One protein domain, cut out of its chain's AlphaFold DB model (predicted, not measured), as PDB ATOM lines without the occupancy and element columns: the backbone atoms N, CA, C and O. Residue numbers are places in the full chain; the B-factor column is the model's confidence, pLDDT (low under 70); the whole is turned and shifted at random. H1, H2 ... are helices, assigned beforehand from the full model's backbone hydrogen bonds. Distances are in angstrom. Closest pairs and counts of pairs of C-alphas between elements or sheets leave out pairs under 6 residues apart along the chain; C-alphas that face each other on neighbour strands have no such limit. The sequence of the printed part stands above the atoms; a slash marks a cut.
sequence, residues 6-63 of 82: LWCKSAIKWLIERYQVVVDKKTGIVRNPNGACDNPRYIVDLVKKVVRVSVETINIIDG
ATOM      1  N   LEU A   6      91.784  57.805  87.651       56.34
ATOM      2  CA  LEU A   6      90.953  58.944  87.271       56.34
ATOM      3  C   LEU A   6      89.627  58.387  86.744       56.34
ATOM      4  O   LEU A   6      89.597  57.707  85.718       56.34
ATOM      5  N   TRP A   7      88.532  58.643  87.464       48.81
ATOM      6  CA  TRP A   7      87.159  58.385  86.997       48.81
ATOM      7  C   TRP A   7      86.868  56.919  86.569       48.81
ATOM      8  O   TRP A   7      86.058  56.688  85.682       48.81
ATOM      9  N   CYS A   8      87.522  55.932  87.204       57.94
ATOM     10  CA  CYS A   8      87.558  54.478  86.893       57.94
ATOM     11  C   CYS A   8      88.610  53.976  85.875       57.94
ATOM     12  O   CYS A   8      88.602  52.793  85.528       57.94
ATOM     13  N   LYS A   9      89.575  54.795  85.427       74.31
ATOM     14  CA  LYS A   9      90.700  54.345  84.570       74.31
ATOM     15  C   LYS A   9      92.056  54.766  85.127       74.31
ATOM     16  O   LYS A   9      92.160  55.815  85.749       74.31
ATOM     17  N   SER A  10      93.112  53.988  84.868       85.50
ATOM     18  CA  SER A  10      94.466  54.429  85.227       85.50
ATOM     19  C   SER A  10      94.853  55.691  84.454       85.50
ATOM     20  O   SER A  10      94.424  55.871  83.309       85.50
ATOM     21  N   ALA A  11      95.691  56.548  85.042       85.12
ATOM     22  CA  ALA A  11      96.146  57.779  84.385       85.12
ATOM     23  C   ALA A  11      96.786  57.513  83.004       85.12
ATOM     24  O   ALA A  11      96.522  58.234  82.041       85.12
ATOM     25  N   ILE A  12      97.548  56.419  82.867       89.81
ATOM     26  CA  ILE A  12      98.124  55.989  81.581       89.81
ATOM     27  C   ILE A  12      97.038  55.554  80.594       89.81
ATOM     28  O   ILE A  12      97.080  55.943  79.429       89.81
ATOM     29  N   LYS A  13      96.050  54.766  81.034       89.44
ATOM     30  CA  LYS A  13      94.962  54.317  80.155       89.44
ATOM     31  C   LYS A  13      94.160  55.500  79.621       89.44
ATOM     32  O   LYS A  13      93.861  55.541  78.432       89.44
ATOM     33  N   TRP A  14      93.860  56.472  80.478       89.25
ATOM     34  CA  TRP A  14      93.201  57.708  80.066       89.25
ATOM     35  C   TRP A  14      94.009  58.451  78.993       89.25
ATOM     36  O   TRP A  14      93.443  58.902  77.996       89.25
ATOM     37  N   LEU A  15      95.335  58.524  79.154       91.00
ATOM     38  CA  LEU A  15      96.212  59.173  78.183       91.00
ATOM     39  C   LEU A  15      96.185  58.465  76.820       91.00
ATOM     40  O   LEU A  15      96.015  59.130  75.801       91.00
ATOM     41  N   ILE A  16      96.296  57.133  76.806       90.94
ATOM     42  CA  ILE A  16      96.256  56.315  75.579       90.94
ATOM     43  C   ILE A  16      94.949  56.545  74.815       90.94
ATOM     44  O   ILE A  16      94.958  56.717  73.601       90.94
ATOM     45  N   GLU A  17      93.819  56.594  75.521       90.56
ATOM     46  CA  GLU A  17      92.512  56.797  74.892       90.56
ATOM     47  C   GLU A  17      92.349  58.196  74.279       90.56
ATOM     48  O   GLU A  17      91.614  58.352  73.302       90.56
ATOM     49  N   ARG A  18      93.019  59.214  74.836       91.00
ATOM     50  CA  ARG A  18      92.934  60.609  74.376       91.00
ATOM     51  C   ARG A  18      93.950  60.960  73.294       91.00
ATOM     52  O   ARG A  18      93.619  61.725  72.393       91.00
ATOM     53  N   TYR A  19      95.164  60.425  73.382       93.44
ATOM     54  CA  TYR A  19      96.290  60.768  72.512       93.44
ATOM     55  C   TYR A  19      96.540  59.676  71.466       93.44
ATOM     56  O   TYR A  19      97.638  59.144  71.340       93.44
ATOM     57  N   GLN A  20      95.506  59.376  70.681       93.88
ATOM     58  CA  GLN A  20      95.556  58.475  69.528       93.88
ATOM     59  C   GLN A  20      94.996  59.163  68.282       93.88
ATOM     60  O   GLN A  20      94.133  60.039  68.383       93.88
ATOM     61  N   VAL A  21      95.473  58.751  67.106       94.88
ATOM     62  CA  VAL A  21      94.887  59.183  65.834       94.88
ATOM     63  C   VAL A  21      93.562  58.453  65.646       94.88
ATOM     64  O   VAL A  21      93.535  57.229  65.553       94.88
ATOM     65  N   VAL A  22      92.464  59.204  65.596       94.44
ATOM     66  CA  VAL A  22      91.115  58.648  65.425       94.44
ATOM     67  C   VAL A  22      90.408  59.381  64.302       94.44
ATOM     68  O   VAL A  22      90.436  60.609  64.248       94.44
ATOM     69  N   VAL A  23      89.732  58.632  63.438       95.44
ATOM     70  CA  VAL A  23      88.856  59.187  62.404       95.44
ATOM     71  C   VAL A  23      87.413  58.999  62.845       95.44
ATOM     72  O   VAL A  23      86.985  57.878  63.135       95.44
ATOM     73  N   ASP A  24      86.661  60.093  62.925       93.38
ATOM     74  CA  ASP A  24      85.222  60.018  63.158       93.38
ATOM     75  C   ASP A  24      84.538  59.438  61.913       93.38
ATOM     76  O   ASP A  24      84.621  59.999  60.825       93.38
ATOM     77  N   LYS A  25      83.858  58.298  62.061       93.25
ATOM     78  CA  LYS A  25      83.235  57.589  60.932       93.25
ATOM     79  C   LYS A  25      82.050  58.336  60.316       93.25
ATOM     80  O   LYS A  25      81.723  58.081  59.164       93.25
ATOM     81  N   LYS A  26      81.376  59.194  61.083       94.44
ATOM     82  CA  LYS A  26      80.192  59.930  60.622       94.44
ATOM     83  C   LYS A  26      80.585  61.195  59.872       94.44
ATOM     84  O   LYS A  26      79.924  61.546  58.905       94.44
ATOM     85  N   THR A  27      81.632  61.878  60.334       94.44
ATOM     86  CA  THR A  27      82.045  63.182  59.787       94.44
ATOM     87  C   THR A  27      83.307  63.118  58.929       94.44
ATOM     88  O   THR A  27      83.601  64.067  58.213       94.44
ATOM     89  N   GLY A  28      84.079  62.032  59.007       94.12
ATOM     90  CA  GLY A  28      85.391  61.910  58.367       94.12
ATOM     91  C   GLY A  28      86.487  62.750  59.031       94.12
ATOM     92  O   GLY A  28      87.625  62.740  58.565       94.12
ATOM     93  N   ILE A  29      86.181  63.472  60.117       94.19
ATOM     94  CA  ILE A  29      87.137  64.369  60.772       94.19
ATOM     95  C   ILE A  29      88.239  63.542  61.437       94.19
ATOM     96  O   ILE A  29      87.988  62.716  62.323       94.19
ATOM     97  N   VAL A  30      89.480  63.796  61.017       94.81
ATOM     98  CA  VAL A  30      90.681  63.189  61.591       94.81
ATOM     99  C   VAL A  30      91.105  63.981  62.820       94.81
ATOM    100  O   VAL A  30      91.455  65.157  62.745       94.81
ATOM    101  N   ARG A  31      91.135  63.311  63.966       92.44
ATOM    102  CA  ARG A  31      91.698  63.832  65.207       92.44
ATOM    103  C   ARG A  31      93.115  63.298  65.346       92.44
ATOM    104  O   ARG A  31      93.303  62.158  65.760       92.44
ATOM    105  N   ASN A  32      94.101  64.111  64.977       94.31
ATOM    106  CA  ASN A  32      95.515  63.772  65.108       94.31
ATOM    107  C   ASN A  32      96.155  64.577  66.256       94.31
ATOM    108  O   ASN A  32      96.390  65.774  66.096       94.31
ATOM    109  N   PRO A  33      96.474  63.950  67.401       92.75
ATOM    110  CA  PRO A  33      97.050  64.649  68.549       92.75
ATOM    111  C   PRO A  33      98.487  65.133  68.311       92.75
ATOM    112  O   PRO A  33      98.949  66.007  69.038       92.75
ATOM    113  N   ASN A  34      99.187  64.617  67.292       92.88
ATOM    114  CA  ASN A  34     100.534  65.080  66.948       92.88
ATOM    115  C   ASN A  34     100.540  66.517  66.401       92.88
ATOM    116  O   ASN A  34     101.588  67.144  66.388       92.88
ATOM    117  N   GLY A  35      99.385  67.043  65.973       91.00
ATOM    118  CA  GLY A  35      99.237  68.439  65.544       91.00
ATOM    119  C   GLY A  35      98.938  69.422  66.682       91.00
ATOM    120  O   GLY A  35      98.732  70.599  66.416       91.00
ATOM    121  N   ALA A  36      98.862  68.965  67.937       84.88
ATOM    122  CA  ALA A  36      98.518  69.825  69.073       84.88
ATOM    123  C   ALA A  36      99.689  70.695  69.570       84.88
ATOM    124  O   ALA A  36      99.470  71.645  70.318       84.88
ATOM    125  N   CYS A  37     100.926  70.348  69.217       90.56
ATOM    126  CA  CYS A  37     102.130  71.061  69.629       90.56
ATOM    127  C   CYS A  37     103.230  70.861  68.583       90.56
ATOM    128  O   CYS A  37     103.399  69.748  68.089       90.56
ATOM    129  N   ASP A  38     104.019  71.902  68.317       93.31
ATOM    130  CA  ASP A  38     105.142  71.840  67.370       93.31
ATOM    131  C   ASP A  38     106.289  70.944  67.859       93.31
ATOM    132  O   ASP A  38     107.121  70.494  67.075       93.31
ATOM    133  N   ASN A  39     106.350  70.665  69.167       95.19
ATOM    134  CA  ASN A  39     107.350  69.769  69.728       95.19
ATOM    135  C   ASN A  39     106.953  68.298  69.483       95.19
ATOM    136  O   ASN A  39     106.057  67.789  70.168       95.19
ATOM    137  N   PRO A  40     107.685  67.551  68.634       92.62
ATOM    138  CA  PRO A  40     107.356  66.161  68.322       92.62
ATOM    139  C   PRO A  40     107.486  65.224  69.532       92.62
ATOM    140  O   PRO A  40     106.920  64.131  69.541       92.62
ATOM    141  N   ARG A  41     108.215  65.627  70.582       95.19
ATOM    142  CA  ARG A  41     108.363  64.842  71.818       95.19
ATOM    143  C   ARG A  41     107.269  65.109  72.845       95.19
ATOM    144  O   ARG A  41     107.253  64.425  73.865       95.19
ATOM    145  N   TYR A  42     106.348  66.041  72.593       94.62
ATOM    146  CA  TYR A  42     105.356  66.483  73.576       94.62
ATOM    147  C   TYR A  42     104.603  65.321  74.238       94.62
ATOM    148  O   TYR A  42     104.578  65.222  75.463       94.62
ATOM    149  N   ILE A  43     104.047  64.401  73.443       93.88
ATOM    150  CA  ILE A  43     103.270  63.265  73.963       93.88
ATOM    151  C   ILE A  43     104.166  62.313  74.769       93.88
ATOM    152  O   ILE A  43     103.774  61.843  75.836       93.88
ATOM    153  N   VAL A  44     105.396  62.068  74.309       94.38
ATOM    154  CA  VAL A  44     106.362  61.202  75.007       94.38
ATOM    155  C   VAL A  44     106.752  61.802  76.357       94.38
ATOM    156  O   VAL A  44     106.800  61.100  77.368       94.38
ATOM    157  N   ASP A  45     107.008  63.104  76.402       95.69
ATOM    158  CA  ASP A  45     107.362  63.784  77.643       95.69
ATOM    159  C   ASP A  45     106.152  63.933  78.576       95.69
ATOM    160  O   ASP A  45     106.308  63.870  79.797       95.69
ATOM    161  N   LEU A  46     104.939  64.031  78.030       93.88
ATOM    162  CA  LEU A  46     103.700  63.972  78.800       93.88
ATOM    163  C   LEU A  46     103.531  62.613  79.490       93.88
ATOM    164  O   LEU A  46     103.243  62.585  80.685       93.88
ATOM    165  N   VAL A  47     103.791  61.496  78.800       94.31
ATOM    166  CA  VAL A  47     103.786  60.154  79.420       94.31
ATOM    167  C   VAL A  47     104.743  60.108  80.612       94.31
ATOM    168  O   VAL A  47     104.347  59.680  81.696       94.31
ATOM    169  N   LYS A  48     105.979  60.603  80.455       95.00
ATOM    170  CA  LYS A  48     106.967  60.640  81.551       95.00
ATOM    171  C   LYS A  48     106.465  61.444  82.751       95.00
ATOM    172  O   LYS A  48     106.613  61.000  83.889       95.00
ATOM    173  N   LYS A  49     105.867  62.616  82.507       95.62
ATOM    174  CA  LYS A  49     105.295  63.470  83.560       95.62
ATOM    175  C   LYS A  49     104.142  62.774  84.278       95.62
ATOM    176  O   LYS A  49     104.120  62.773  85.501       95.62
ATOM    177  N   VAL A  50     103.233  62.133  83.542       93.69
ATOM    178  CA  VAL A  50     102.095  61.403  84.124       93.69
ATOM    179  C   VAL A  50     102.565  60.233  84.985       93.69
ATOM    180  O   VAL A  50     102.051  60.052  86.086       93.69
ATOM    181  N   VAL A  51     103.565  59.469  84.535       92.75
ATOM    182  CA  VAL A  51     104.158  58.381  85.334       92.75
ATOM    183  C   VAL A  51     104.756  58.928  86.627       92.75
ATOM    184  O   VAL A  51     104.450  58.412  87.699       92.75
ATOM    185  N   ARG A  52     105.555  59.999  86.541       95.38
ATOM    186  CA  ARG A  52     106.160  60.646  87.714       95.38
ATOM    187  C   ARG A  52     105.105  61.114  88.711       95.38
ATOM    188  O   ARG A  52     105.156  60.699  89.860       95.38
ATOM    189  N   VAL A  53     104.143  61.923  88.262       95.00
ATOM    190  CA  VAL A  53     103.059  62.434  89.117       95.00
ATOM    191  C   VAL A  53     102.300  61.277  89.754       95.00
ATOM    192  O   VAL A  53     101.924  61.364  90.919       95.00
ATOM    193  N   SER A  54     102.120  60.171  89.025       90.69
ATOM    194  CA  SER A  54     101.427  59.016  89.580       90.69
ATOM    195  C   SER A  54     102.193  58.368  90.733       90.69
ATOM    196  O   SER A  54     101.616  58.071  91.773       90.69
ATOM    197  N   VAL A  55     103.506  58.193  90.590       91.88
ATOM    198  CA  VAL A  55     104.342  57.646  91.671       91.88
ATOM    199  C   VAL A  55     104.433  58.620  92.847       91.88
ATOM    200  O   VAL A  55     104.264  58.217  93.993       91.88
ATOM    201  N   GLU A  56     104.642  59.908  92.577       95.38
ATOM    202  CA  GLU A  56     104.749  60.932  93.622       95.38
ATOM    203  C   GLU A  56     103.450  61.076  94.421       95.38
ATOM    204  O   GLU A  56     103.492  61.223  95.639       95.38
ATOM    205  N   THR A  57     102.294  60.954  93.768       94.62
ATOM    206  CA  THR A  57     101.001  61.002  94.462       94.62
ATOM    207  C   THR A  57     100.841  59.824  95.423       94.62
ATOM    208  O   THR A  57     100.346  60.020  96.528       94.62
ATOM    209  N   ILE A  58     101.276  58.617  95.043       93.62
ATOM    210  CA  ILE A  58     101.229  57.445  95.936       93.62
ATOM    211  C   ILE A  58     102.124  57.682  97.151       93.62
ATOM    212  O   ILE A  58     101.665  57.506  98.270       93.62
ATOM    213  N   ASN A  59     103.341  58.189  96.946       95.12
ATOM    214  CA  ASN A  59     104.246  58.510  98.053       95.12
ATOM    215  C   ASN A  59     103.646  59.548  99.018       95.12
ATOM    216  O   ASN A  59     103.854  59.458 100.225       95.12
ATOM    217  N   ILE A  60     102.905  60.534  98.500       96.50
ATOM    218  CA  ILE A  60     102.197  61.521  99.328       96.50
ATOM    219  C   ILE A  60     101.072  60.851 100.117       96.50
ATOM    220  O   ILE A  60     100.963  61.087 101.316       96.50
ATOM    221  N   ILE A  61     100.254  60.019  99.462       95.25
ATOM    222  CA  ILE A  61      99.148  59.289 100.098       95.25
ATOM    223  C   ILE A  61      99.673  58.372 101.207       95.25
ATOM    224  O   ILE A  61      99.129  58.385 102.308       95.25
ATOM    225  N   ASP A  62     100.751  57.635 100.945       94.62
ATOM    226  CA  ASP A  62     101.391  56.740 101.913       94.62
ATOM    227  C   ASP A  62     101.997  57.505 103.102       94.62
ATOM    228  O   ASP A  62     102.148  56.953 104.191       94.62
ATOM    229  N   GLY A  63     102.326  58.786 102.908       96.06
ATOM    230  CA  GLY A  63     102.809  59.689 103.949       96.06
ATOM    231  C   GLY A  63     101.711  60.371 104.773       96.06
ATOM    232  O   GLY A  63     102.038  61.110 105.704       96.06
TER     233      GLY A  63
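AT A GLANCE: This is residues 6 to 63 of the 82 residues of the protein "Type_ISP_C domain-containing protein" of Gardnerella vaginalis (UniProt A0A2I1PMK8). One long helix, H2, has a short helix, H1, side by side with its residues 47 to 54, and a long looping link joins the two. Residues 24 to 29 of the link stick out at one end of the longest axis, and residues 55 to 63 at the other. The printed part has 58 residues, with two named helices, H1 then H2, and no named strand; it is all helix by class, loose, with a radius of gyration of the C-alphas of 14.7 A, and flat, spanning 49 by 28 by 10 A.

IN THESE COORDINATES: Find C-alpha 42 at (105.356, 66.483, 73.576); from there H2, residues 42 to 62, runs 30.2 A to C-alpha 62 at (101.391, 56.740, 101.913). H1, residues 11 to 18, begins at C-alpha 11 at (96.146, 57.779, 84.385).

HOW THE PARTS SIT: Look at Ala 11 and Val 50: their C-alphas, 7.0 A apart, are the closest where H1 and H2 touch. The helices form a hairpin, opposite ways at a shallow tilt of 30 degrees. In both, every O i to N i+4 pair is within hydrogen-bond range.

THE WHOLE: The C-alphas farthest apart, of Thr 27 and Gly 63, are 48.9 A apart. The link, residues 19 to 41, is long; in it residues 22 to 23 pair antiparallel with residues 30 to 31. The printed part has no cut, and pLDDT is under 70 at residues 6 to 8.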